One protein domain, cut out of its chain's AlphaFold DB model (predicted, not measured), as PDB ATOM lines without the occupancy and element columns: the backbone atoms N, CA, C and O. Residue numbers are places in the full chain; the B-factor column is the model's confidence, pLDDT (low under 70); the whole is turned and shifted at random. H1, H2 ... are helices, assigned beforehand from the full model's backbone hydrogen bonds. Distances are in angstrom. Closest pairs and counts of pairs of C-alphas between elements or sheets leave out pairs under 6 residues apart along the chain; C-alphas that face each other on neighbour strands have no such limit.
ATOM      1  N   LEU A 139      36.594 -32.286  29.024       89.50
ATOM      2  CA  LEU A 139      37.653 -32.972  28.285       89.50
ATOM      3  C   LEU A 139      38.039 -32.306  26.957       89.50
ATOM      4  O   LEU A 139      39.238 -32.178  26.723       89.50
ATOM      5  N   PRO A 140      37.122 -31.878  26.064       93.12
ATOM      6  CA  PRO A 140      37.506 -31.224  24.817       93.12
ATOM      7  C   PRO A 140      38.292 -29.931  25.052       93.12
ATOM      8  O   PRO A 140      39.291 -29.714  24.369       93.12
ATOM      9  N   SER A 141      37.898 -29.126  26.044       91.62
ATOM     10  CA  SER A 141      38.637 -27.919  26.434       91.62
ATOM     11  C   SER A 141      40.027 -28.275  26.960       91.62
ATOM     12  O   SER A 141      41.012 -27.764  26.442       91.62
ATOM     13  N   GLN A 142      40.133 -29.256  27.868       93.06
ATOM     14  CA  GLN A 142      41.429 -29.752  28.356       93.06
ATOM     15  C   GLN A 142      42.330 -30.260  27.219       93.06
ATOM     16  O   GLN A 142      43.533 -30.017  27.218       93.06
ATOM     17  N   ILE A 143      41.765 -30.957  26.227       96.81
ATOM     18  CA  ILE A 143      42.502 -31.422  25.045       96.81
ATOM     19  C   ILE A 143      43.050 -30.236  24.245       96.81
ATOM     20  O   ILE A 143      44.188 -30.304  23.779       96.81
ATOM     21  N   ILE A 144      42.270 -29.167  24.065       95.94
ATOM     22  CA  ILE A 144      42.725 -27.954  23.372       95.94
ATOM     23  C   ILE A 144      43.850 -27.284  24.167       95.94
ATOM     24  O   ILE A 144      44.932 -27.086  23.612       95.94
ATOM     25  N   ASP A 145      43.652 -27.065  25.467       93.50
ATOM     26  CA  ASP A 145      44.640 -26.433  26.350       93.50
ATOM     27  C   ASP A 145      45.968 -27.210  26.375       93.50
ATOM     28  O   ASP A 145      47.057 -26.629  26.307       93.50
ATOM     29  N   LEU A 146      45.901 -28.548  26.410       97.31
ATOM     30  CA  LEU A 146      47.077 -29.416  26.329       97.31
ATOM     31  C   LEU A 146      47.792 -29.279  24.985       97.31
ATOM     32  O   LEU A 146      49.020 -29.216  24.952       97.31
ATOM     33  N   ARG A 147      47.054 -29.227  23.870       97.94
ATOM     34  CA  ARG A 147      47.654 -29.067  22.535       97.94
ATOM     35  C   ARG A 147      48.368 -27.727  22.397       97.94
ATOM     36  O   ARG A 147      49.472 -27.697  21.847       97.94
ATOM     37  N   ASP A 148      47.773 -26.659  22.911       96.50
ATOM     38  CA  ASP A 148      48.369 -25.324  22.892       96.50
ATOM     39  C   ASP A 148      49.607 -25.265  23.790       96.50
ATOM     40  O   ASP A 148      50.665 -24.818  23.344       96.50
ATOM     41  N   SER A 149      49.532 -25.842  24.992       95.69
ATOM     42  CA  SER A 149      50.671 -25.960  25.915       95.69
ATOM     43  C   SER A 149      51.839 -26.745  25.308       95.69
ATOM     44  O   SER A 149      52.993 -26.327  25.399       95.69
ATOM     45  N   ILE A 150      51.551 -27.874  24.650       97.12
ATOM     46  CA  ILE A 150      52.550 -28.692  23.950       97.12
ATOM     47  C   ILE A 150      53.220 -27.890  22.833       97.12
ATOM     48  O   ILE A 150      54.441 -27.932  22.688       97.12
ATOM     49  N   ASN A 151      52.435 -27.164  22.037       97.19
ATOM     50  CA  ASN A 151      52.960 -26.367  20.934       97.19
ATOM     51  C   ASN A 151      53.784 -25.170  21.408       97.19
ATOM     52  O   ASN A 151      54.821 -24.899  20.809       97.19
ATOM     53  N   ALA A 152      53.357 -24.489  22.473       95.50
ATOM     54  CA  ALA A 152      54.118 -23.405  23.083       95.50
ATOM     55  C   ALA A 152      55.487 -23.908  23.566       95.50
ATOM     56  O   ALA A 152      56.520 -23.363  23.178       95.50
ATOM     57  N   LEU A 153      55.496 -25.014  24.319       93.44
ATOM     58  CA  LEU A 153      56.720 -25.600  24.865       93.44
ATOM     59  C   LEU A 153      57.652 -26.147  23.775       93.44
ATOM     60  O   LEU A 153      58.863 -25.952  23.825       93.44
ATOM     61  N   TYR A 154      57.103 -26.816  22.759       94.50
ATOM     62  CA  TYR A 154      57.901 -27.277  21.624       94.50
ATOM     63  C   TYR A 154      58.464 -26.106  20.808       94.50
ATOM     64  O   TYR A 154      59.604 -26.164  20.350       94.50
ATOM     65  N   GLY A 155      57.686 -25.033  20.637       93.31
ATOM     66  CA  GLY A 155      58.096 -23.837  19.907       93.31
ATOM     67  C   GLY A 155      59.242 -23.084  20.569       93.31
ATOM     68  O   GLY A 155      60.148 -22.637  19.868       93.31
ATOM     69  N   GLU A 156      59.258 -23.022  21.899       90.88
ATOM     70  CA  GLU A 156      60.378 -22.472  22.669       90.88
ATOM     71  C   GLU A 156      61.694 -23.221  22.381       90.88
ATOM     72  O   GLU A 156      62.745 -22.605  22.201       90.88
ATOM     73  N   LYS A 157      61.621 -24.551  22.253       87.50
ATOM     74  CA  LYS A 157      62.785 -25.441  22.116       87.50
ATOM     75  C   LYS A 157      63.288 -25.606  20.691       87.50
ATOM     76  O   LYS A 157      64.484 -25.525  20.421       87.50
ATOM     77  N   HIS A 158      62.363 -25.859  19.775       87.69
ATOM     78  CA  HIS A 158      62.659 -26.273  18.407       87.69
ATOM     79  C   HIS A 158      62.242 -25.223  17.370       87.69
ATOM     80  O   HIS A 158      62.371 -25.464  16.173       87.69
ATOM     81  N   LYS A 159      61.771 -24.041  17.806       88.00
ATOM     82  CA  LYS A 159      61.379 -22.918  16.932       88.00
ATOM     83  C   LYS A 159      60.354 -23.322  15.864       88.00
ATOM     84  O   LYS A 159      60.481 -22.965  14.694       88.00
ATOM     85  N   GLY A 160      59.331 -24.068  16.272       89.94
ATOM     86  CA  GLY A 160      58.293 -24.582  15.382       89.94
ATOM     87  C   GLY A 160      57.022 -24.996  16.119       89.94
ATOM     88  O   GLY A 160      56.797 -24.621  17.265       89.94
ATOM     89  N   ARG A 161      56.177 -25.781  15.453       93.75
ATOM     90  CA  ARG A 161      54.966 -26.368  16.037       93.75
ATOM     91  C   ARG A 161      55.128 -27.883  16.063       93.75
ATOM     92  O   ARG A 161      55.677 -28.437  15.123       93.75
ATOM     93  N   LEU A 162      54.642 -28.553  17.104       96.31
ATOM     94  CA  LEU A 162      54.654 -30.017  17.155       96.31
ATOM     95  C   LEU A 162      53.369 -30.591  16.554       96.31
ATOM     96  O   LEU A 162      53.384 -31.390  15.619       96.31
ATOM     97  N   LEU A 163      52.238 -30.160  17.110       97.38
ATOM     98  CA  LEU A 163      50.904 -30.623  16.777       97.38
ATOM     99  C   LEU A 163      50.267 -29.661  15.779       97.38
ATOM    100  O   LEU A 163      49.844 -28.556  16.127       97.38
ATOM    101  N   SER A 164      50.160 -30.098  14.532       95.88
ATOM    102  CA  SER A 164      49.409 -29.387  13.499       95.88
ATOM    103  C   SER A 164      47.898 -29.581  13.686       95.88
ATOM    104  O   SER A 164      47.444 -30.551  14.304       95.88
ATOM    105  N   LEU A 165      47.104 -28.651  13.155       94.38
ATOM    106  CA  LEU A 165      45.651 -28.774  13.083       94.38
ATOM    107  C   LEU A 165      45.269 -29.045  11.622       94.38
ATOM    108  O   LEU A 165      45.403 -28.133  10.809       94.38
ATOM    109  N   PRO A 166      44.807 -30.259  11.261       88.12
ATOM    110  CA  PRO A 166      44.473 -30.555   9.870       88.12
ATOM    111  C   PRO A 166      43.285 -29.732   9.378       88.12
ATOM    112  O   PRO A 166      43.308 -29.214   8.267       88.12
ATOM    113  N   GLN A 167      42.231 -29.671  10.198       91.75
ATOM    114  CA  GLN A 167      40.961 -29.003   9.925       91.75
ATOM    115  C   GLN A 167      40.300 -28.628  11.257       91.75
ATOM    116  O   GLN A 167      40.270 -29.448  12.177       91.75
ATOM    117  N   GLU A 168      39.706 -27.435  11.340       90.81
ATOM    118  CA  GLU A 168      38.982 -26.955  12.532       90.81
ATOM    119  C   GLU A 168      37.848 -27.899  12.949       90.81
ATOM    120  O   GLU A 168      37.612 -28.121  14.137       90.81
ATOM    121  N   ARG A 169      37.200 -28.543  11.967       91.81
ATOM    122  CA  ARG A 169      36.127 -29.517  12.202       91.81
ATOM    123  C   ARG A 169      36.549 -30.649  13.142       91.81
ATOM    124  O   ARG A 169      35.702 -31.128  13.885       91.81
ATOM    125  N   HIS A 170      37.822 -31.052  13.151       94.44
ATOM    126  CA  HIS A 170      38.279 -32.093  14.071       94.44
ATOM    127  C   HIS A 170      38.189 -31.665  15.541       94.44
ATOM    128  O   HIS A 170      37.909 -32.511  16.383       94.44
ATOM    129  N   LEU A 171      38.408 -30.380  15.851       94.56
ATOM    130  CA  LEU A 171      38.250 -29.848  17.210       94.56
ATOM    131  C   LEU A 171      36.775 -29.678  17.561       94.56
ATOM    132  O   LEU A 171      36.350 -30.102  18.630       94.56
ATOM    133  N   VAL A 172      35.978 -29.137  16.632       92.62
ATOM    134  CA  VAL A 172      34.523 -28.988  16.816       92.62
ATOM    135  C   VAL A 172      33.866 -30.336  17.110       92.62
ATOM    136  O   VAL A 172      32.971 -30.427  17.947       92.62
ATOM    137  N   GLU A 173      34.330 -31.405  16.458       93.50
ATOM    138  CA  GLU A 173      33.787 -32.746  16.663       93.50
ATOM    139  C   GLU A 173      33.990 -33.263  18.090       93.50
ATOM    140  O   GLU A 173      33.175 -34.063  18.540       93.50
ATOM    141  N   LEU A 174      35.007 -32.799  18.827       94.25
ATOM    142  CA  LEU A 174      35.259 -33.215  20.214       94.25
ATOM    143  C   LEU A 174      34.124 -32.798  21.163       94.25
ATOM    144  O   LEU A 174      33.832 -33.523  22.114       94.25
ATOM    145  N   PHE A 175      33.454 -31.678  20.871       92.25
ATOM    146  CA  PHE A 175      32.368 -31.117  21.684       92.25
ATOM    147  C   PHE A 175      31.002 -31.747  21.414       92.25
ATOM    148  O   PHE A 175      30.063 -31.546  22.180       92.25
ATOM    149  N   LYS A 176      30.852 -32.500  20.319       89.88
ATOM    150  CA  LYS A 176      29.561 -33.109  19.986       89.88
ATOM    151  C   LYS A 176      29.237 -34.281  20.912       89.88
ATOM    152  O   LYS A 176      30.119 -34.915  21.481       89.88
ATOM    153  N   GLN A 177      27.959 -34.603  21.047       86.81
ATOM    154  CA  GLN A 177      27.547 -35.827  21.730       86.81
ATOM    155  C   GLN A 177      27.659 -37.014  20.766       86.81
ATOM    156  O   GLN A 177      27.306 -36.909  19.593       86.81
ATOM    157  N   CYS A 178      28.141 -38.145  21.271       88.94
ATOM    158  CA  CYS A 178      28.376 -39.358  20.497       88.94
ATOM    159  C   CYS A 178      27.217 -40.346  20.709       88.94
ATOM    160  O   CYS A 178      27.325 -41.272  21.506       88.94
ATOM    161  N   LYS A 179      26.059 -40.088  20.091       87.38
ATOM    162  CA  LYS A 179      24.793 -40.786  20.413       87.38
ATOM    163  C   LYS A 179      24.572 -42.069  19.625       87.38
ATOM    164  O   LYS A 179      23.830 -42.943  20.060       87.38
ATOM    165  N   ASP A 180      25.186 -42.161  18.461       87.50
ATOM    166  CA  ASP A 180      24.909 -43.190  17.472       87.50
ATOM    167  C   ASP A 180      26.195 -43.600  16.748       87.50
ATOM    168  O   ASP A 180      27.286 -43.071  16.980       87.50
ATOM    169  N   HIS A 181      26.059 -44.588  15.870       88.44
ATOM    170  CA  HIS A 181      27.172 -45.124  15.102       88.44
ATOM    171  C   HIS A 181      27.856 -44.064  14.228       88.44
ATOM    172  O   HIS A 181      29.076 -44.079  14.079       88.44
ATOM    173  N   GLU A 182      27.080 -43.149  13.645       88.81
ATOM    174  CA  GLU A 182      27.583 -42.144  12.714       88.81
ATOM    175  C   GLU A 182      28.410 -41.078  13.446       88.81
ATOM    176  O   GLU A 182      29.562 -40.817  13.095       88.81
ATOM    177  N   THR A 183      27.868 -40.526  14.531       91.50
ATOM    178  CA  THR A 183      28.575 -39.582  15.408       91.50
ATOM    179  C   THR A 183      29.814 -40.217  16.048       91.50
ATOM    180  O   THR A 183      30.853 -39.561  16.158       91.50
ATOM    181  N   PHE A 184      29.774 -41.514  16.372       93.00
ATOM    182  CA  PHE A 184      30.959 -42.263  16.804       93.00
ATOM    183  C   PHE A 184      32.019 -42.381  15.708       93.00
ATOM    184  O   PHE A 184      33.201 -42.138  15.964       93.00
ATOM    185  N   ALA A 185      31.616 -42.686  14.477       91.75
ATOM    186  CA  ALA A 185      32.526 -42.731  13.338       91.75
ATOM    187  C   ALA A 185      33.213 -41.371  13.107       91.75
ATOM    188  O   ALA A 185      34.431 -41.324  12.909       91.75
ATOM    189  N   TYR A 186      32.475 -40.258  13.210       93.56
ATOM    190  CA  TYR A 186      33.049 -38.909  13.112       93.56
ATOM    191  C   TYR A 186      34.022 -38.592  14.251       93.56
ATOM    192  O   TYR A 186      35.095 -38.026  13.996       93.56
ATOM    193  N   ARG A 187      33.707 -39.001  15.488       94.62
ATOM    194  CA  ARG A 187      34.615 -38.884  16.641       94.62
ATOM    195  C   ARG A 187      35.923 -39.632  16.400       94.62
ATOM    196  O   ARG A 187      36.996 -39.050  16.558       94.62
ATOM    197  N   VAL A 188      35.840 -40.892  15.973       95.25
ATOM    198  CA  VAL A 188      37.004 -41.737  15.665       95.25
ATOM    199  C   VAL A 188      37.844 -41.127  14.539       95.25
ATOM    200  O   VAL A 188      39.068 -41.035  14.661       95.25
ATOM    201  N   ALA A 189      37.205 -40.663  13.462       94.00
ATOM    202  CA  ALA A 189      37.895 -40.026  12.344       94.00
ATOM    203  C   ALA A 189      38.630 -38.747  12.773       94.00
ATOM    204  O   ALA A 189      39.795 -38.560  12.413       94.00
ATOM    205  N   SER A 190      37.979 -37.911  13.586       95.62
ATOM    206  CA  SER A 190      38.550 -36.659  14.094       95.62
ATOM    207  C   SER A 190      39.726 -36.907  15.032       95.62
ATOM    208  O   SER A 190      40.789 -36.319  14.838       95.62
ATOM    209  N   LEU A 191      39.591 -37.836  15.985       96.81
ATOM    210  CA  LEU A 191      40.680 -38.209  16.891       96.81
ATOM    211  C   LEU A 191      41.859 -38.836  16.147       96.81
ATOM    212  O   LEU A 191      42.999 -38.440  16.371       96.81
ATOM    213  N   GLY A 192      41.612 -39.742  15.199       95.44
ATOM    214  CA  GLY A 192      42.673 -40.290  14.353       95.44
ATOM    215  C   GLY A 192      43.348 -39.228  13.479       95.44
ATOM    216  O   GLY A 192      44.551 -39.302  13.226       95.44
ATOM    217  N   GLY A 193      42.597 -38.218  13.031       95.06
ATOM    218  CA  GLY A 193      43.131 -37.030  12.370       95.06
ATOM    219  C   GLY A 193      44.072 -36.248  13.281       95.06
ATOM    220  O   GLY A 193      45.231 -36.051  12.932       95.06
ATOM    221  N   LEU A 194      43.607 -35.857  14.467       97.25
ATOM    222  CA  LEU A 194      44.389 -35.088  15.441       97.25
ATOM    223  C   LEU A 194      45.616 -35.850  15.966       97.25
ATOM    224  O   LEU A 194      46.671 -35.244  16.148       97.25
ATOM    225  N   ALA A 195      45.505 -37.165  16.170       96.94
ATOM    226  CA  ALA A 195      46.577 -38.034  16.659       96.94
ATOM    227  C   ALA A 195      47.673 -38.321  15.620       96.94
ATOM    228  O   ALA A 195      48.713 -38.871  15.961       96.94
ATOM    229  N   THR A 196      47.464 -37.979  14.348       94.94
ATOM    230  CA  THR A 196      48.471 -38.176  13.285       94.94
ATOM    231  C   THR A 196      48.961 -36.867  12.679       94.94
ATOM    232  O   THR A 196      49.850 -36.869  11.827       94.94
ATOM    233  N   ALA A 197      48.415 -35.747  13.140       96.12
ATOM    234  CA  ALA A 197      48.672 -34.419  12.622       96.12
ATOM    235  C   ALA A 197      49.896 -33.774  13.278       96.12
ATOM    236  O   ALA A 197      49.764 -32.876  14.110       96.12
ATOM    237  N   PHE A 198      51.090 -34.176  12.861       97.44
ATOM    238  CA  PHE A 198      52.340 -33.563  13.311       97.44
ATOM    239  C   PHE A 198      52.967 -32.704  12.219       97.44
ATOM    240  O   PHE A 198      52.959 -33.087  11.047       97.44
ATOM    241  N   ASP A 199      53.543 -31.571  12.615       95.94
ATOM    242  CA  ASP A 199      54.449 -30.831  11.741       95.94
ATOM    243  C   ASP A 199      55.846 -31.451  11.853       95.94
ATOM    244  O   ASP A 199      56.545 -31.337  12.857       95.94
ATOM    245  N   VAL A 200      56.211 -32.199  10.817       96.12
ATOM    246  CA  VAL A 200      57.440 -33.000  10.775       96.12
ATOM    247  C   VAL A 200      58.541 -32.352   9.941       96.12
ATOM    248  O   VAL A 200      59.584 -32.975   9.737       96.12
ATOM    249  N   ALA A 201      58.325 -31.134   9.430       92.94
ATOM    250  CA  ALA A 201      59.262 -30.494   8.509       92.94
ATOM    251  C   ALA A 201      60.654 -30.324   9.136       92.94
ATOM    252  O   ALA A 201      61.665 -30.599   8.486       92.94
ATOM    253  N   ASP A 202      60.705 -29.922  10.407       90.00
ATOM    254  CA  ASP A 202      61.964 -29.779  11.135       90.00
ATOM    255  C   ASP A 202      62.531 -31.133  11.588       90.00
ATOM    256  O   ASP A 202      63.684 -31.450  11.296       90.00
ATOM    257  N   MET A 203      61.694 -32.002  12.166       94.38
ATOM    258  CA  MET A 203      62.101 -33.341  12.621       94.38
ATOM    259  C   MET A 203      62.757 -34.174  11.520       94.38
ATOM    260  O   MET A 203      63.742 -34.871  11.765       94.38
ATOM    261  N   LYS A 204      62.249 -34.079  10.284       93.62
ATOM    262  CA  LYS A 204      62.771 -34.825   9.134       93.62
ATOM    263  C   LYS A 204      64.237 -34.503   8.829       93.62
ATOM    264  O   LYS A 204      64.941 -35.355   8.297       93.62
ATOM    265  N   LYS A 205      64.729 -33.320   9.214       92.50
ATOM    266  CA  LYS A 205      66.154 -32.965   9.100       92.50
ATOM    267  C   LYS A 205      67.035 -33.807  10.030       92.50
ATOM    268  O   LYS A 205      68.201 -34.035   9.725       92.50
ATOM    269  N   HIS A 206      66.484 -34.285  11.147       90.56
ATOM    270  CA  HIS A 206      67.195 -35.078  12.152       90.56
ATOM    271  C   HIS A 206      67.078 -36.593  11.941       90.56
ATOM    272  O   HIS A 206      67.910 -37.330  12.485       90.56
ATOM    273  N   VAL A 207      66.060 -37.038  11.194       93.56
ATOM    274  CA  VAL A 207      65.747 -38.448  10.894       93.56
ATOM    275  C   VAL A 207      65.342 -38.627   9.415       93.56
ATOM    276  O   VAL A 207      64.185 -38.920   9.111       93.56
ATOM    277  N   PRO A 208      66.274 -38.430   8.464       91.56
ATOM    278  CA  PRO A 208      65.955 -38.362   7.032       91.56
ATOM    279  C   PRO A 208      65.459 -39.687   6.428       91.56
ATOM    280  O   PRO A 208      64.770 -39.664   5.407       91.56
ATOM    281  N   ASP A 209      65.784 -40.821   7.053       93.19
ATOM    282  CA  ASP A 209      65.443 -42.158   6.551       93.19
ATOM    283  C   ASP A 209      63.971 -42.539   6.789       93.19
ATOM    284  O   ASP A 209      63.423 -43.409   6.104       93.19
ATOM    285  N   GLU A 210      63.295 -41.865   7.725       94.44
ATOM    286  CA  GLU A 210      61.895 -42.130   8.051       94.44
ATOM    287  C   GLU A 210      60.942 -41.437   7.069       94.44
ATOM    288  O   GLU A 210      61.012 -40.234   6.809       94.44
ATOM    289  N   LYS A 211      60.004 -42.215   6.515       90.75
ATOM    290  CA  LYS A 211      59.103 -41.740   5.448       90.75
ATOM    291  C   LYS A 211      57.696 -41.411   5.923       90.75
ATOM    292  O   LYS A 211      57.041 -40.563   5.324       90.75
ATOM    293  N   ASN A 212      57.207 -42.105   6.947       93.31
ATOM    294  CA  ASN A 212      55.844 -41.926   7.440       93.31
ATOM    295  C   ASN A 212      55.829 -40.979   8.651       93.31
ATOM    296  O   ASN A 212      56.759 -41.000   9.452       93.31
ATOM    297  N   THR A 213      54.779 -40.164   8.796       94.38
ATOM    298  CA  THR A 213      54.700 -39.108   9.822       94.38
ATOM    299  C   THR A 213      54.946 -39.628  11.237       94.38
ATOM    300  O   THR A 213      55.772 -39.072  11.953       94.38
ATOM    301  N   LEU A 214      54.284 -40.720  11.641       95.56
ATOM    302  CA  LEU A 214      54.474 -41.293  12.979       95.56
ATOM    303  C   LEU A 214      55.872 -41.902  13.163       95.56
ATOM    304  O   LEU A 214      56.409 -41.862  14.262       95.56
ATOM    305  N   GLY A 215      56.471 -42.440  12.104       96.44
ATOM    306  CA  GLY A 215      57.844 -42.936  12.083       96.44
ATOM    307  C   GLY A 215      58.839 -41.808  12.315       96.44
ATOM    308  O   GLY A 215      59.687 -41.929  13.193       96.44
ATOM    309  N   ILE A 216      58.658 -40.673  11.628       97.56
ATOM    310  CA  ILE A 216      59.475 -39.466  11.817       97.56
ATOM    311  C   ILE A 216      59.369 -38.970  13.265       97.56
ATOM    312  O   ILE A 216      60.392 -38.807  13.925       97.56
ATOM    313  N   VAL A 217      58.148 -38.797  13.786       97.19
ATOM    314  CA  VAL A 217      57.920 -38.346  15.173       97.19
ATOM    315  C   VAL A 217      58.527 -39.325  16.176       97.19
ATOM    316  O   VAL A 217      59.232 -38.917  17.092       97.19
ATOM    317  N   GLY A 218      58.299 -40.626  15.990       97.19
ATOM    318  CA  GLY A 218      58.806 -41.657  16.889       97.19
ATOM    319  C   GLY A 218      60.330 -41.751  16.887       97.19
ATOM    320  O   GLY A 218      60.932 -41.864  17.952       97.19
ATOM    321  N   ALA A 219      60.968 -41.686  15.718       97.44
ATOM    322  CA  ALA A 219      62.424 -41.694  15.608       97.44
ATOM    323  C   ALA A 219      63.038 -40.420  16.198       97.44
ATOM    324  O   ALA A 219      64.028 -40.503  16.924       97.44
ATOM    325  N   PHE A 220      62.418 -39.261  15.952       96.12
ATOM    326  CA  PHE A 220      62.821 -38.000  16.563       96.12
ATOM    327  C   PHE A 220      62.717 -38.076  18.093       96.12
ATOM    328  O   PHE A 220      63.715 -37.892  18.781       96.12
ATOM    329  N   PHE A 221      61.567 -38.462  18.650       96.06
ATOM    330  CA  PHE A 221      61.410 -38.575  20.102       96.06
ATOM    331  C   PHE A 221      62.363 -39.593  20.729       96.06
ATOM    332  O   PHE A 221      62.960 -39.291  21.753       96.06
ATOM    333  N   ARG A 222      62.583 -40.765  20.123       96.50
ATOM    334  CA  ARG A 222      63.543 -41.752  20.659       96.50
ATOM    335  C   ARG A 222      64.998 -41.283  20.608       96.50
ATOM    336  O   ARG A 222      65.823 -41.826  21.335       96.50
ATOM    337  N   LYS A 223      65.324 -40.321  19.743       94.31
ATOM    338  CA  LYS A 223      66.654 -39.703  19.682       94.31
ATOM    339  C   LYS A 223      66.880 -38.712  20.826       94.31
ATOM    340  O   LYS A 223      68.022 -38.533  21.234       94.31
ATOM    341  N   HIS A 224      65.811 -38.085  21.317       92.19
ATOM    342  CA  HIS A 224      65.867 -37.011  22.312       92.19
ATOM    343  C   HIS A 224      65.400 -37.431  23.715       92.19
ATOM    344  O   HIS A 224      65.764 -36.781  24.686       92.19
ATOM    345  N   TYR A 225      64.643 -38.524  23.844       93.38
ATOM    346  CA  TYR A 225      64.026 -38.942  25.103       93.38
ATOM    347  C   TYR A 225      64.109 -40.463  25.333       93.38
ATOM    348  O   TYR A 225      64.240 -41.232  24.370       93.38
ATOM    349  N   PRO A 226      63.978 -40.936  26.591       94.75
ATOM    350  CA  PRO A 226      64.021 -42.359  26.914       94.75
ATOM    351  C   PRO A 226      62.978 -43.182  26.151       94.75
ATOM    352  O   PRO A 226      61.777 -42.903  26.169       94.75
ATOM    353  N   VAL A 227      63.427 -44.275  25.532       95.94
ATOM    354  CA  VAL A 227      62.577 -45.171  24.725       95.94
ATOM    355  C   VAL A 227      61.383 -45.721  25.519       95.94
ATOM    356  O   VAL A 227      60.299 -45.894  24.958       95.94
ATOM    357  N   SER A 228      61.559 -45.968  26.820       96.00
ATOM    358  CA  SER A 228      60.506 -46.433  27.734       96.00
ATOM    359  C   SER A 228      59.347 -45.443  27.881       96.00
ATOM    360  O   SER A 228      58.218 -45.868  28.111       96.00
ATOM    361  N   GLU A 229      59.603 -44.147  27.716       95.56
ATOM    362  CA  GLU A 229      58.601 -43.080  27.835       95.56
ATOM    363  C   GLU A 229      57.968 -42.751  26.483       95.56
ATOM    364  O   GLU A 229      56.762 -42.512  26.388       95.56
ATOM    365  N   VAL A 230      58.763 -42.826  25.412       97.19
ATOM    366  CA  VAL A 230      58.303 -42.574  24.042       97.19
ATOM    367  C   VAL A 230      57.381 -43.685  23.535       97.19
ATOM    368  O   VAL A 230      56.374 -43.413  22.880       97.19
ATOM    369  N   ASN A 231      57.692 -44.953  23.820       97.06
ATOM    370  CA  ASN A 231      56.946 -46.082  23.258       97.06
ATOM    371  C   ASN A 231      55.452 -46.110  23.637       97.06
ATOM    372  O   ASN A 231      54.647 -46.341  22.733       97.06
ATOM    373  N   PRO A 232      55.040 -45.838  24.892       97.44
ATOM    374  CA  PRO A 232      53.626 -45.709  25.244       97.44
ATOM    375  C   PRO A 232      52.891 -44.635  24.430       97.44
ATOM    376  O   PRO A 232      51.792 -44.890  23.942       97.44
ATOM    377  N   ILE A 233      53.514 -43.468  24.222       98.19
ATOM    378  CA  ILE A 233      52.948 -42.383  23.405       98.19
ATOM    379  C   ILE A 233      52.748 -42.871  21.971       98.19
ATOM    380  O   ILE A 233      51.642 -42.810  21.432       98.19
ATOM    381  N   MET A 234      53.803 -43.421  21.365       98.12
ATOM    382  CA  MET A 234      53.744 -43.903  19.984       98.12
ATOM    383  C   MET A 234      52.742 -45.049  19.808       98.12
ATOM    384  O   MET A 234      52.086 -45.127  18.768       98.12
ATOM    385  N   GLY A 235      52.582 -45.904  20.823       97.44
ATOM    386  CA  GLY A 235      51.560 -46.948  20.864       97.44
ATOM    387  C   GLY A 235      50.144 -46.375  20.787       97.44
ATOM    388  O   GLY A 235      49.359 -46.804  19.938       97.44
ATOM    389  N   SER A 236      49.835 -45.359  21.597       97.56
ATOM    390  CA  SER A 236      48.533 -44.680  21.561       97.56
ATOM    391  C   SER A 236      48.258 -44.030  20.203       97.56
ATOM    392  O   SER A 236      47.211 -44.281  19.604       97.56
ATOM    393  N   LEU A 237      49.210 -43.255  19.665       97.50
ATOM    394  CA  LEU A 237      49.051 -42.576  18.370       97.50
ATOM    395  C   LEU A 237      48.840 -43.575  17.219       97.50
ATOM    396  O   LEU A 237      47.986 -43.372  16.350       97.50
ATOM    397  N   ALA A 238      49.577 -44.690  17.229       95.44
ATOM    398  CA  ALA A 238      49.419 -45.751  16.241       95.44
ATOM    399  C   ALA A 238      48.040 -46.425  16.328       95.44
ATOM    400  O   ALA A 238      47.428 -46.684  15.288       95.44
ATOM    401  N   ASN A 239      47.525 -46.675  17.536       96.12
ATOM    402  CA  ASN A 239      46.208 -47.288  17.713       96.12
ATOM    403  C   ASN A 239      45.059 -46.344  17.330       96.12
ATOM    404  O   ASN A 239      44.115 -46.805  16.691       96.12
ATOM    405  N   PHE A 240      45.160 -45.033  17.578       95.88
ATOM    406  CA  PHE A 240      44.197 -44.062  17.030       95.88
ATOM    407  C   PHE A 240      44.177 -44.080  15.494       95.88
ATOM    408  O   PHE A 240      43.108 -44.089  14.879       95.88
ATOM    409  N   ASN A 241      45.353 -44.141  14.859       92.25
ATOM    410  CA  ASN A 241      45.454 -44.232  13.401       92.25
ATOM    411  C   ASN A 241      44.855 -45.538  12.852       92.25
ATOM    412  O   ASN A 241      44.226 -45.527  11.797       92.25
ATOM    413  N   ARG A 242      45.038 -46.666  13.554       91.31
ATOM    414  CA  ARG A 242      44.430 -47.956  13.185       91.31
ATOM    415  C   ARG A 242      42.913 -47.911  13.314       91.31
ATOM    416  O   ARG A 242      42.232 -48.270  12.361       91.31
ATOM    417  N   LEU A 243      42.395 -47.408  14.435       90.25
ATOM    418  CA  LEU A 243      40.955 -47.318  14.683       90.25
ATOM    419  C   LEU A 243      40.244 -46.481  13.609       90.25
ATOM    420  O   LEU A 243      39.207 -46.886  13.089       90.25
ATOM    421  N   ARG A 244      40.859 -45.368  13.180       87.00
ATOM    422  CA  ARG A 244      40.354 -44.525  12.082       87.00
ATOM    423  C   ARG A 244      40.154 -45.273  10.760       87.00
ATOM    424  O   ARG A 244      39.281 -44.892   9.989       87.00
ATOM    425  N   ARG A 245      40.934 -46.319  10.469       79.31
ATOM    426  CA  ARG A 245      40.866 -47.031   9.176       79.31
ATOM    427  C   ARG A 245      39.579 -47.830   8.981       79.31
ATOM    428  O   ARG A 245      39.294 -48.193   7.844       79.31
ATOM    429  N   MET A 246      38.823 -48.077  10.051       72.56
ATOM    430  CA  MET A 246      37.584 -48.854  10.014       72.56
ATOM    431  C   MET A 246      36.326 -48.005   9.818       72.56
ATOM    432  O   MET A 246      35.241 -48.561   9.730       72.56
ATOM    433  N   TYR A 247      36.430 -46.677   9.796       67.06
ATOM    434  CA  TYR A 247      35.251 -45.816   9.773       67.06
ATOM    435  C   TYR A 247      35.298 -44.874   8.564       67.06
ATOM    436  O   TYR A 247      36.144 -43.973   8.539       67.06
ATOM    437  N   PRO A 248      34.412 -45.066   7.559       54.56
ATOM    438  CA  PRO A 248      33.346 -46.085   7.463       54.56
ATOM    439  C   PRO A 248      33.862 -47.522   7.210       54.56
ATOM    440  O   PRO A 248      34.945 -47.708   6.658       54.56
ATOM    441  N   ILE A 249      33.089 -48.536   7.638       58.38
ATOM    442  CA  ILE A 249      33.494 -49.956   7.631       58.38
ATOM    443  C   ILE A 249      33.643 -50.457   6.195       58.38
ATOM    444  O   ILE A 249      32.659 -50.737   5.513       58.38
ATOM    445  N   HIS A 250      34.888 -50.634   5.765       57.16
ATOM    446  CA  HIS A 250      35.232 -51.396   4.572       57.16
ATOM    447  C   HIS A 250      35.969 -52.669   5.011       57.16
ATOM    448  O   HIS A 250      36.937 -52.622   5.773       57.16
ATOM    449  N   SER A 251      35.446 -53.829   4.603       53.81
ATOM    450  CA  SER A 251      35.882 -55.165   5.046       53.81
ATOM    451  C   SER A 251      37.316 -55.531   4.641       53.81
ATOM    452  O   SER A 251      37.840 -56.543   5.097       53.81
ATOM    453  N   ASP A 252      37.959 -54.706   3.819       55.50
ATOM    454  CA  ASP A 252      39.313 -54.857   3.286       55.50
ATOM    455  C   ASP A 252      40.409 -54.226   4.173       55.50
ATOM    456  O   ASP A 252      41.593 -54.388   3.879       55.50
ATOM    457  N   ARG A 253      40.055 -53.517   5.261       60.19
ATOM    458  CA  ARG A 253      41.006 -52.761   6.114       60.19
ATOM    459  C   ARG A 253      40.973 -53.138   7.599       60.19
ATOM    460  O   ARG A 253      41.109 -52.279   8.469       60.19
ATOM    461  N   THR A 254      40.794 -54.420   7.904       63.12
ATOM    462  CA  THR A 254      40.650 -54.926   9.283       63.12
ATOM    463  C   THR A 254      41.970 -55.064  10.054       63.12
ATOM    464  O   THR A 254      41.940 -55.196  11.283       63.12
ATOM    465  N   ASP A 255      43.121 -54.985   9.379       68.56
ATOM    466  CA  ASP A 255      44.433 -55.205   9.995       68.56
ATOM    467  C   ASP A 255      44.723 -54.225  11.143       68.56
ATOM    468  O   ASP A 255      44.855 -53.009  10.967       68.56
ATOM    469  N   GLY A 256      44.856 -54.784  12.349       79.25
ATOM    470  CA  GLY A 256      45.182 -54.058  13.578       79.25
ATOM    471  C   GLY A 256      44.022 -53.278  14.201       79.25
ATOM    472  O   GLY A 256      44.224 -52.626  15.227       79.25
ATOM    473  N   VAL A 257      42.811 -53.333  13.635       84.31
ATOM    474  CA  VAL A 257      41.647 -52.631  14.201       84.31
ATOM    475  C   VAL A 257      41.157 -53.311  15.475       84.31
ATOM    476  O   VAL A 257      40.946 -52.642  16.482       84.31
ATOM    477  N   LEU A 258      41.033 -54.643  15.475       86.38
ATOM    478  CA  LEU A 258      40.651 -55.386  16.682       86.38
ATOM    479  C   LEU A 258      41.679 -55.210  17.807       86.38
ATOM    480  O   LEU A 258      41.307 -55.171  18.978       86.38
ATOM    481  N   ASP A 259      42.957 -55.046  17.464       90.06
ATOM    482  CA  ASP A 259      44.000 -54.736  18.443       90.06
ATOM    483  C   ASP A 259      43.846 -53.320  19.001       90.06
ATOM    484  O   ASP A 259      44.022 -53.124  20.199       90.06
ATOM    485  N   ALA A 260      43.450 -52.348  18.171       92.81
ATOM    486  CA  ALA A 260      43.124 -51.003  18.635       92.81
ATOM    487  C   ALA A 260      41.882 -50.996  19.546       92.81
ATOM    488  O   ALA A 260      41.905 -50.340  20.584       92.81
ATOM    489  N   HIS A 261      40.837 -51.771  19.221       92.56
ATOM    490  CA  HIS A 261      39.687 -51.965  20.115       92.56
ATOM    491  C   HIS A 261      40.130 -52.521  21.470       92.56
ATOM    492  O   HIS A 261      39.794 -51.946  22.501       92.56
ATOM    493  N   LYS A 262      40.945 -53.583  21.481       93.12
ATOM    494  CA  LYS A 262      41.491 -54.153  22.723       93.12
ATOM    495  C   LYS A 262      42.344 -53.146  23.495       93.12
ATOM    496  O   LYS A 262      42.204 -53.053  24.709       93.12
ATOM    497  N   PHE A 263      43.200 -52.390  22.805       95.88
ATOM    498  CA  PHE A 263      44.078 -51.389  23.413       95.88
ATOM    499  C   PHE A 263      43.291 -50.297  24.147       95.88
ATOM    500  O   PHE A 263      43.652 -49.935  25.262       95.88
ATOM    501  N   PHE A 264      42.202 -49.812  23.545       95.50
ATOM    502  CA  PHE A 264      41.313 -48.809  24.139       95.50
ATOM    503  C   PHE A 264      40.178 -49.414  24.979       95.50
ATOM    504  O   PHE A 264      39.236 -48.708  25.324       95.50
ATOM    505  N   ALA A 265      40.223 -50.721  25.266       95.00
ATOM    506  CA  ALA A 265      39.178 -51.451  25.988       95.00
ATOM    507  C   ALA A 265      37.751 -51.234  25.430       95.00
ATOM    508  O   ALA A 265      36.775 -51.177  26.176       95.00
ATOM    509  N   LEU A 266      37.627 -51.122  24.105       92.50
ATOM    510  CA  LEU A 266      36.353 -50.966  23.413       92.50
ATOM    511  C   LEU A 266      35.746 -52.325  23.072       92.50
ATOM    512  O   LEU A 266      36.401 -53.181  22.472       92.50
ATOM    513  N   GLU A 267      34.457 -52.487  23.362       88.56
ATOM    514  CA  GLU A 267      33.687 -53.631  22.874       88.56
ATOM    515  C   GLU A 267      33.632 -53.645  21.338       88.56
ATOM    516  O   GLU A 267      33.639 -52.598  20.681       88.56
ATOM    517  N   TYR A 268      33.569 -54.844  20.755       84.62
ATOM    518  CA  TYR A 268      33.359 -55.022  19.323       84.62
ATOM    519  C   TYR A 268      32.205 -56.007  19.057       84.62
ATOM    520  O   TYR A 268      32.284 -57.157  19.498       84.62
ATOM    521  N   PRO A 269      31.161 -55.602  18.308       86.94
ATOM    522  CA  PRO A 269      30.901 -54.233  17.850       86.94
ATOM    523  C   PRO A 269      30.586 -53.292  19.027       86.94
ATOM    524  O   PRO A 269      30.061 -53.732  20.048       86.94
ATOM    525  N   VAL A 270      30.881 -51.995  18.878       89.44
ATOM    526  CA  VAL A 270      30.545 -50.980  19.894       89.44
ATOM    527  C   VAL A 270      29.030 -50.868  20.006       89.44
ATOM    528  O   VAL A 270      28.369 -50.557  19.017       89.44
ATOM    529  N   ARG A 271      28.495 -51.114  21.205       87.50
ATOM    530  CA  ARG A 271      27.060 -50.987  21.510       87.50
ATOM    531  C   ARG A 271      26.727 -49.653  22.170       87.50
ATOM    532  O   ARG A 271      25.726 -49.037  21.829       87.50
ATOM    533  N   ASP A 272      27.581 -49.208  23.087       89.38
ATOM    534  CA  ASP A 272      27.457 -47.924  23.777       89.38
ATOM    535  C   ASP A 272      28.412 -46.899  23.151       89.38
ATOM    536  O   ASP A 272      29.582 -46.774  23.526       89.38
ATOM    537  N   HIS A 273      27.910 -46.190  22.140       91.00
ATOM    538  CA  HIS A 273      28.677 -45.191  21.396       91.00
ATOM    539  C   HIS A 273      29.084 -43.994  22.256       91.00
ATOM    540  O   HIS A 273      30.177 -43.460  22.064       91.00
ATOM    541  N   ALA A 274      28.246 -43.593  23.214       89.00
ATOM    542  CA  ALA A 274      28.515 -42.441  24.065       89.00
ATOM    543  C   ALA A 274      29.694 -42.731  24.989       89.00
ATOM    544  O   ALA A 274      30.668 -41.972  25.013       89.00
ATOM    545  N   ARG A 275      29.650 -43.878  25.674       90.62
ATOM    546  CA  ARG A 275      30.735 -44.323  26.548       90.62
ATOM    547  C   ARG A 275      32.023 -44.579  25.773       90.62
ATOM    548  O   ARG A 275      33.078 -44.108  26.185       90.62
ATOM    549  N   ALA A 276      31.951 -45.277  24.639       93.94
ATOM    550  CA  ALA A 276      33.128 -45.533  23.810       93.94
ATOM    551  C   ALA A 276      33.763 -44.231  23.289       93.94
ATOM    552  O   ALA A 276      34.985 -44.087  23.294       93.94
ATOM    553  N   GLY A 277      32.942 -43.264  22.865       94.50
ATOM    554  CA  GLY A 277      33.408 -41.949  22.425       94.50
ATOM    555  C   GLY A 277      34.101 -41.161  23.540       94.50
ATOM    556  O   GLY A 277      35.121 -40.522  23.283       94.50
ATOM    557  N   LEU A 278      33.584 -41.244  24.771       93.31
ATOM    558  CA  LEU A 278      34.196 -40.641  25.956       93.31
ATOM    559  C   LEU A 278      35.549 -41.284  26.288       93.31
ATOM    560  O   LEU A 278      36.539 -40.569  26.414       93.31
ATOM    561  N   MET A 279      35.619 -42.617  26.329       94.62
ATOM    562  CA  MET A 279      36.870 -43.345  26.590       94.62
ATOM    563  C   MET A 279      37.972 -42.964  25.593       94.62
ATOM    564  O   MET A 279      39.132 -42.788  25.959       94.62
ATOM    565  N   LEU A 280      37.616 -42.785  24.317       96.69
ATOM    566  CA  LEU A 280      38.568 -42.339  23.301       96.69
ATOM    567  C   LEU A 280      39.064 -40.904  23.530       96.69
ATOM    568  O   LEU A 280      40.232 -40.629  23.257       96.69
ATOM    569  N   LEU A 281      38.218 -39.996  24.030       96.44
ATOM    570  CA  LEU A 281      38.665 -38.656  24.430       96.44
ATOM    571  C   LEU A 281      39.653 -38.725  25.597       96.44
ATOM    572  O   LEU A 281      40.696 -38.080  25.534       96.44
ATOM    573  N   GLU A 282      39.348 -39.513  26.628       95.50
ATOM    574  CA  GLU A 282      40.208 -39.680  27.807       95.50
ATOM    575  C   GLU A 282      41.578 -40.236  27.411       95.50
ATOM    576  O   GLU A 282      42.606 -39.645  27.733       95.50
ATOM    577  N   HIS A 283      41.609 -41.293  26.594       97.62
ATOM    578  CA  HIS A 283      42.862 -41.841  26.073       97.62
ATOM    579  C   HIS A 283      43.662 -40.837  25.235       97.62
ATOM    580  O   HIS A 283      44.898 -40.875  25.233       97.62
ATOM    581  N   TYR A 284      42.985 -39.953  24.497       98.19
ATOM    582  CA  TYR A 284      43.665 -38.920  23.726       98.19
ATOM    583  C   TYR A 284      44.248 -37.831  24.631       98.19
ATOM    584  O   TYR A 284      45.416 -37.479  24.462       98.19
ATOM    585  N   ARG A 285      43.484 -37.359  25.626       97.75
ATOM    586  CA  ARG A 285      43.971 -36.446  26.671       97.75
ATOM    587  C   ARG A 285      45.201 -37.031  27.369       97.75
ATOM    588  O   ARG A 285      46.237 -36.379  27.385       97.75
ATOM    589  N   ASP A 286      45.135 -38.275  27.839       97.06
ATOM    590  CA  ASP A 286      46.250 -38.938  28.534       97.06
ATOM    591  C   ASP A 286      47.500 -39.047  27.649       97.06
ATOM    592  O   ASP A 286      48.638 -38.936  28.110       97.06
ATOM    593  N   CYS A 287      47.307 -39.279  26.348       98.38
ATOM    594  CA  CYS A 287      48.402 -39.284  25.386       98.38
ATOM    595  C   CYS A 287      49.062 -37.900  25.281       98.38
ATOM    596  O   CYS A 287      50.292 -37.814  25.288       98.38
ATOM    597  N   LEU A 288      48.267 -36.826  25.235       98.44
ATOM    598  CA  LEU A 288      48.765 -35.449  25.218       98.44
ATOM    599  C   LEU A 288      49.476 -35.080  26.526       98.44
ATOM    600  O   LEU A 288      50.563 -34.515  26.475       98.44
ATOM    601  N   GLU A 289      48.941 -35.456  27.687       97.81
ATOM    602  CA  GLU A 289      49.598 -35.232  28.985       97.81
ATOM    603  C   GLU A 289      50.974 -35.901  29.056       97.81
ATOM    604  O   GLU A 289      51.942 -35.306  29.539       97.81
ATOM    605  N   ARG A 290      51.097 -37.121  28.517       97.69
ATOM    606  CA  ARG A 290      52.387 -37.819  28.411       97.69
ATOM    607  C   ARG A 290      53.360 -37.078  27.498       97.69
ATOM    608  O   ARG A 290      54.523 -36.947  27.863       97.69
ATOM    609  N   ILE A 291      52.899 -36.567  26.352       97.56
ATOM    610  CA  ILE A 291      53.727 -35.739  25.458       97.56
ATOM    611  C   ILE A 291      54.180 -34.466  26.179       97.56
ATOM    612  O   ILE A 291      55.366 -34.149  26.168       97.56
ATOM    613  N   LEU A 292      53.266 -33.755  26.843       97.00
ATOM    614  CA  LEU A 292      53.589 -32.536  27.581       97.00
ATOM    615  C   LEU A 292      54.616 -32.808  28.687       97.00
ATOM    616  O   LEU A 292      55.576 -32.055  28.835       97.00
ATOM    617  N   THR A 293      54.445 -33.900  29.433       95.75
ATOM    618  CA  THR A 293      55.383 -34.322  30.483       95.75
ATOM    619  C   THR A 293      56.764 -34.632  29.910       95.75
ATOM    620  O   THR A 293      57.765 -34.170  30.456       95.75
ATOM    621  N   LEU A 294      56.819 -35.356  28.786       94.81
ATOM    622  CA  LEU A 294      58.063 -35.667  28.078       94.81
ATOM    623  C   LEU A 294      58.813 -34.384  27.695       94.81
ATOM    624  O   LEU A 294      60.005 -34.254  27.959       94.81
ATOM    625  N   LEU A 295      58.089 -33.403  27.145       93.94
ATOM    626  CA  LEU A 295      58.659 -32.115  26.760       93.94
ATOM    627  C   LEU A 295      59.080 -31.271  27.969       93.94
ATOM    628  O   LEU A 295      60.060 -30.547  27.865       93.94
ATOM    629  N   LYS A 296      58.398 -31.325  29.120       92.12
ATOM    630  CA  LYS A 296      58.786 -30.519  30.295       92.12
ATOM    631  C   LYS A 296      60.140 -30.933  30.879       92.12
ATOM    632  O   LYS A 296      60.913 -30.062  31.259       92.12
ATOM    633  N   ARG A 297      60.463 -32.228  30.898       81.69
ATOM    634  CA  ARG A 297      61.685 -32.751  31.546       81.69
ATOM    635  C   ARG A 297      62.985 -32.235  30.954       81.69
ATOM    636  O   ARG A 297      63.919 -31.921  31.677       81.69
ATOM    637  N   GLU A 298      63.032 -32.076  29.642       67.62
ATOM    638  CA  GLU A 298      64.234 -31.558  28.987       67.62
ATOM    639  C   GLU A 298      64.543 -30.104  29.412       67.62
ATOM    640  O   GLU A 298      65.704 -29.717  29.380       67.62
ATOM    641  N   ASN A 299      63.570 -29.324  29.926       57.50
ATOM    642  CA  ASN A 299      63.873 -28.008  30.516       57.50
ATOM    643  C   ASN A 299      64.697 -28.111  31.808       57.50
ATOM    644  O   ASN A 299      65.544 -27.249  32.047       57.50
ATOM    645  N   GLU A 300      64.492 -29.143  32.625       55.06
ATOM    646  CA  GLU A 300      65.212 -29.309  33.894       55.06
ATOM    647  C   GLU A 300      66.687 -29.672  33.654       55.06
ATOM    648  O   GLU A 300      67.572 -29.159  34.338       55.06
ATOM    649  N   GLU A 301      66.974 -30.465  32.616       53.75
ATOM    650  CA  GLU A 301      68.343 -30.868  32.273       53.75
ATOM    651  C   GLU A 301      69.145 -29.742  31.599       53.75
ATOM    652  O   GLU A 301      70.307 -29.526  31.950       53.75
TER     653      GLU A 301
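This is residues 139 to 301 of the 313 residues of an uncharacterized protein of Geobacteraceae bacterium (UniProt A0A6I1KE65). A long helix, H8, runs along the longest axis, with H1 and H3 packed on it and H6 running back against it. H5 folds back beside H6 with the small H4 packed on it, H7 packs on the far part of H6, and H2 bridges H1 and H3. The printed part has 163 residues, with eight named helices, H1 to H8 in chain order, and no named strand: all helix. It is compact, with a radius of gyration of the C-alphas of 15.8 A and spans of 47, 32 and 27 A.

H1, residues 139 to 158, begins at C-alpha (37.653, -32.972, 28.285) and is 27.7 A long. H2 is residues 169 to 175, H3 181 to 194, H4 203 to 206 and H5 213 to 224. H6, residues 227 to 244, is 25.6 A long. H7 is residues 257 to 263. H8, residues 273 to 301, is 43.6 A long and ends at C-alpha (68.343, -30.868, 32.273).

H3, H6 and H8 form an up-and-down bundle, each running against the one before it in the chain. The hub, H6, touches H3 at a steep tilt of 39 degrees; the closest C-alphas, Gly 192 and Phe 240, are 4.9 A apart. H6 touches H8 at a shallow tilt of 30 degrees, closest at C-alphas Ile 233 and Cys 287, 5.8 A. H5 and H6 form a hairpin, as do H6 and H7. H1 touches H8, the same way at 26 degrees, closest at C-alphas Ile 150 and Leu 292, 5.4 A. H1 and H3 are apart. In H1, H3, H5 and H7 every O i to N i+4 pair is within hydrogen-bond range; H6 has 12 of 14, H8 21 of 25, and H2 1 of 3, beside 3 of 4 O i to N i+3 pairs; H4 is too short for an O i to N i+4 pair.

The C-alphas farthest apart, Ser 251 and Glu 301, are 48.8 A apart. The printed part has no cut; the link H6 to H7 is long. pLDDT is under 70 at residues 247 to 255 and 298 to 301.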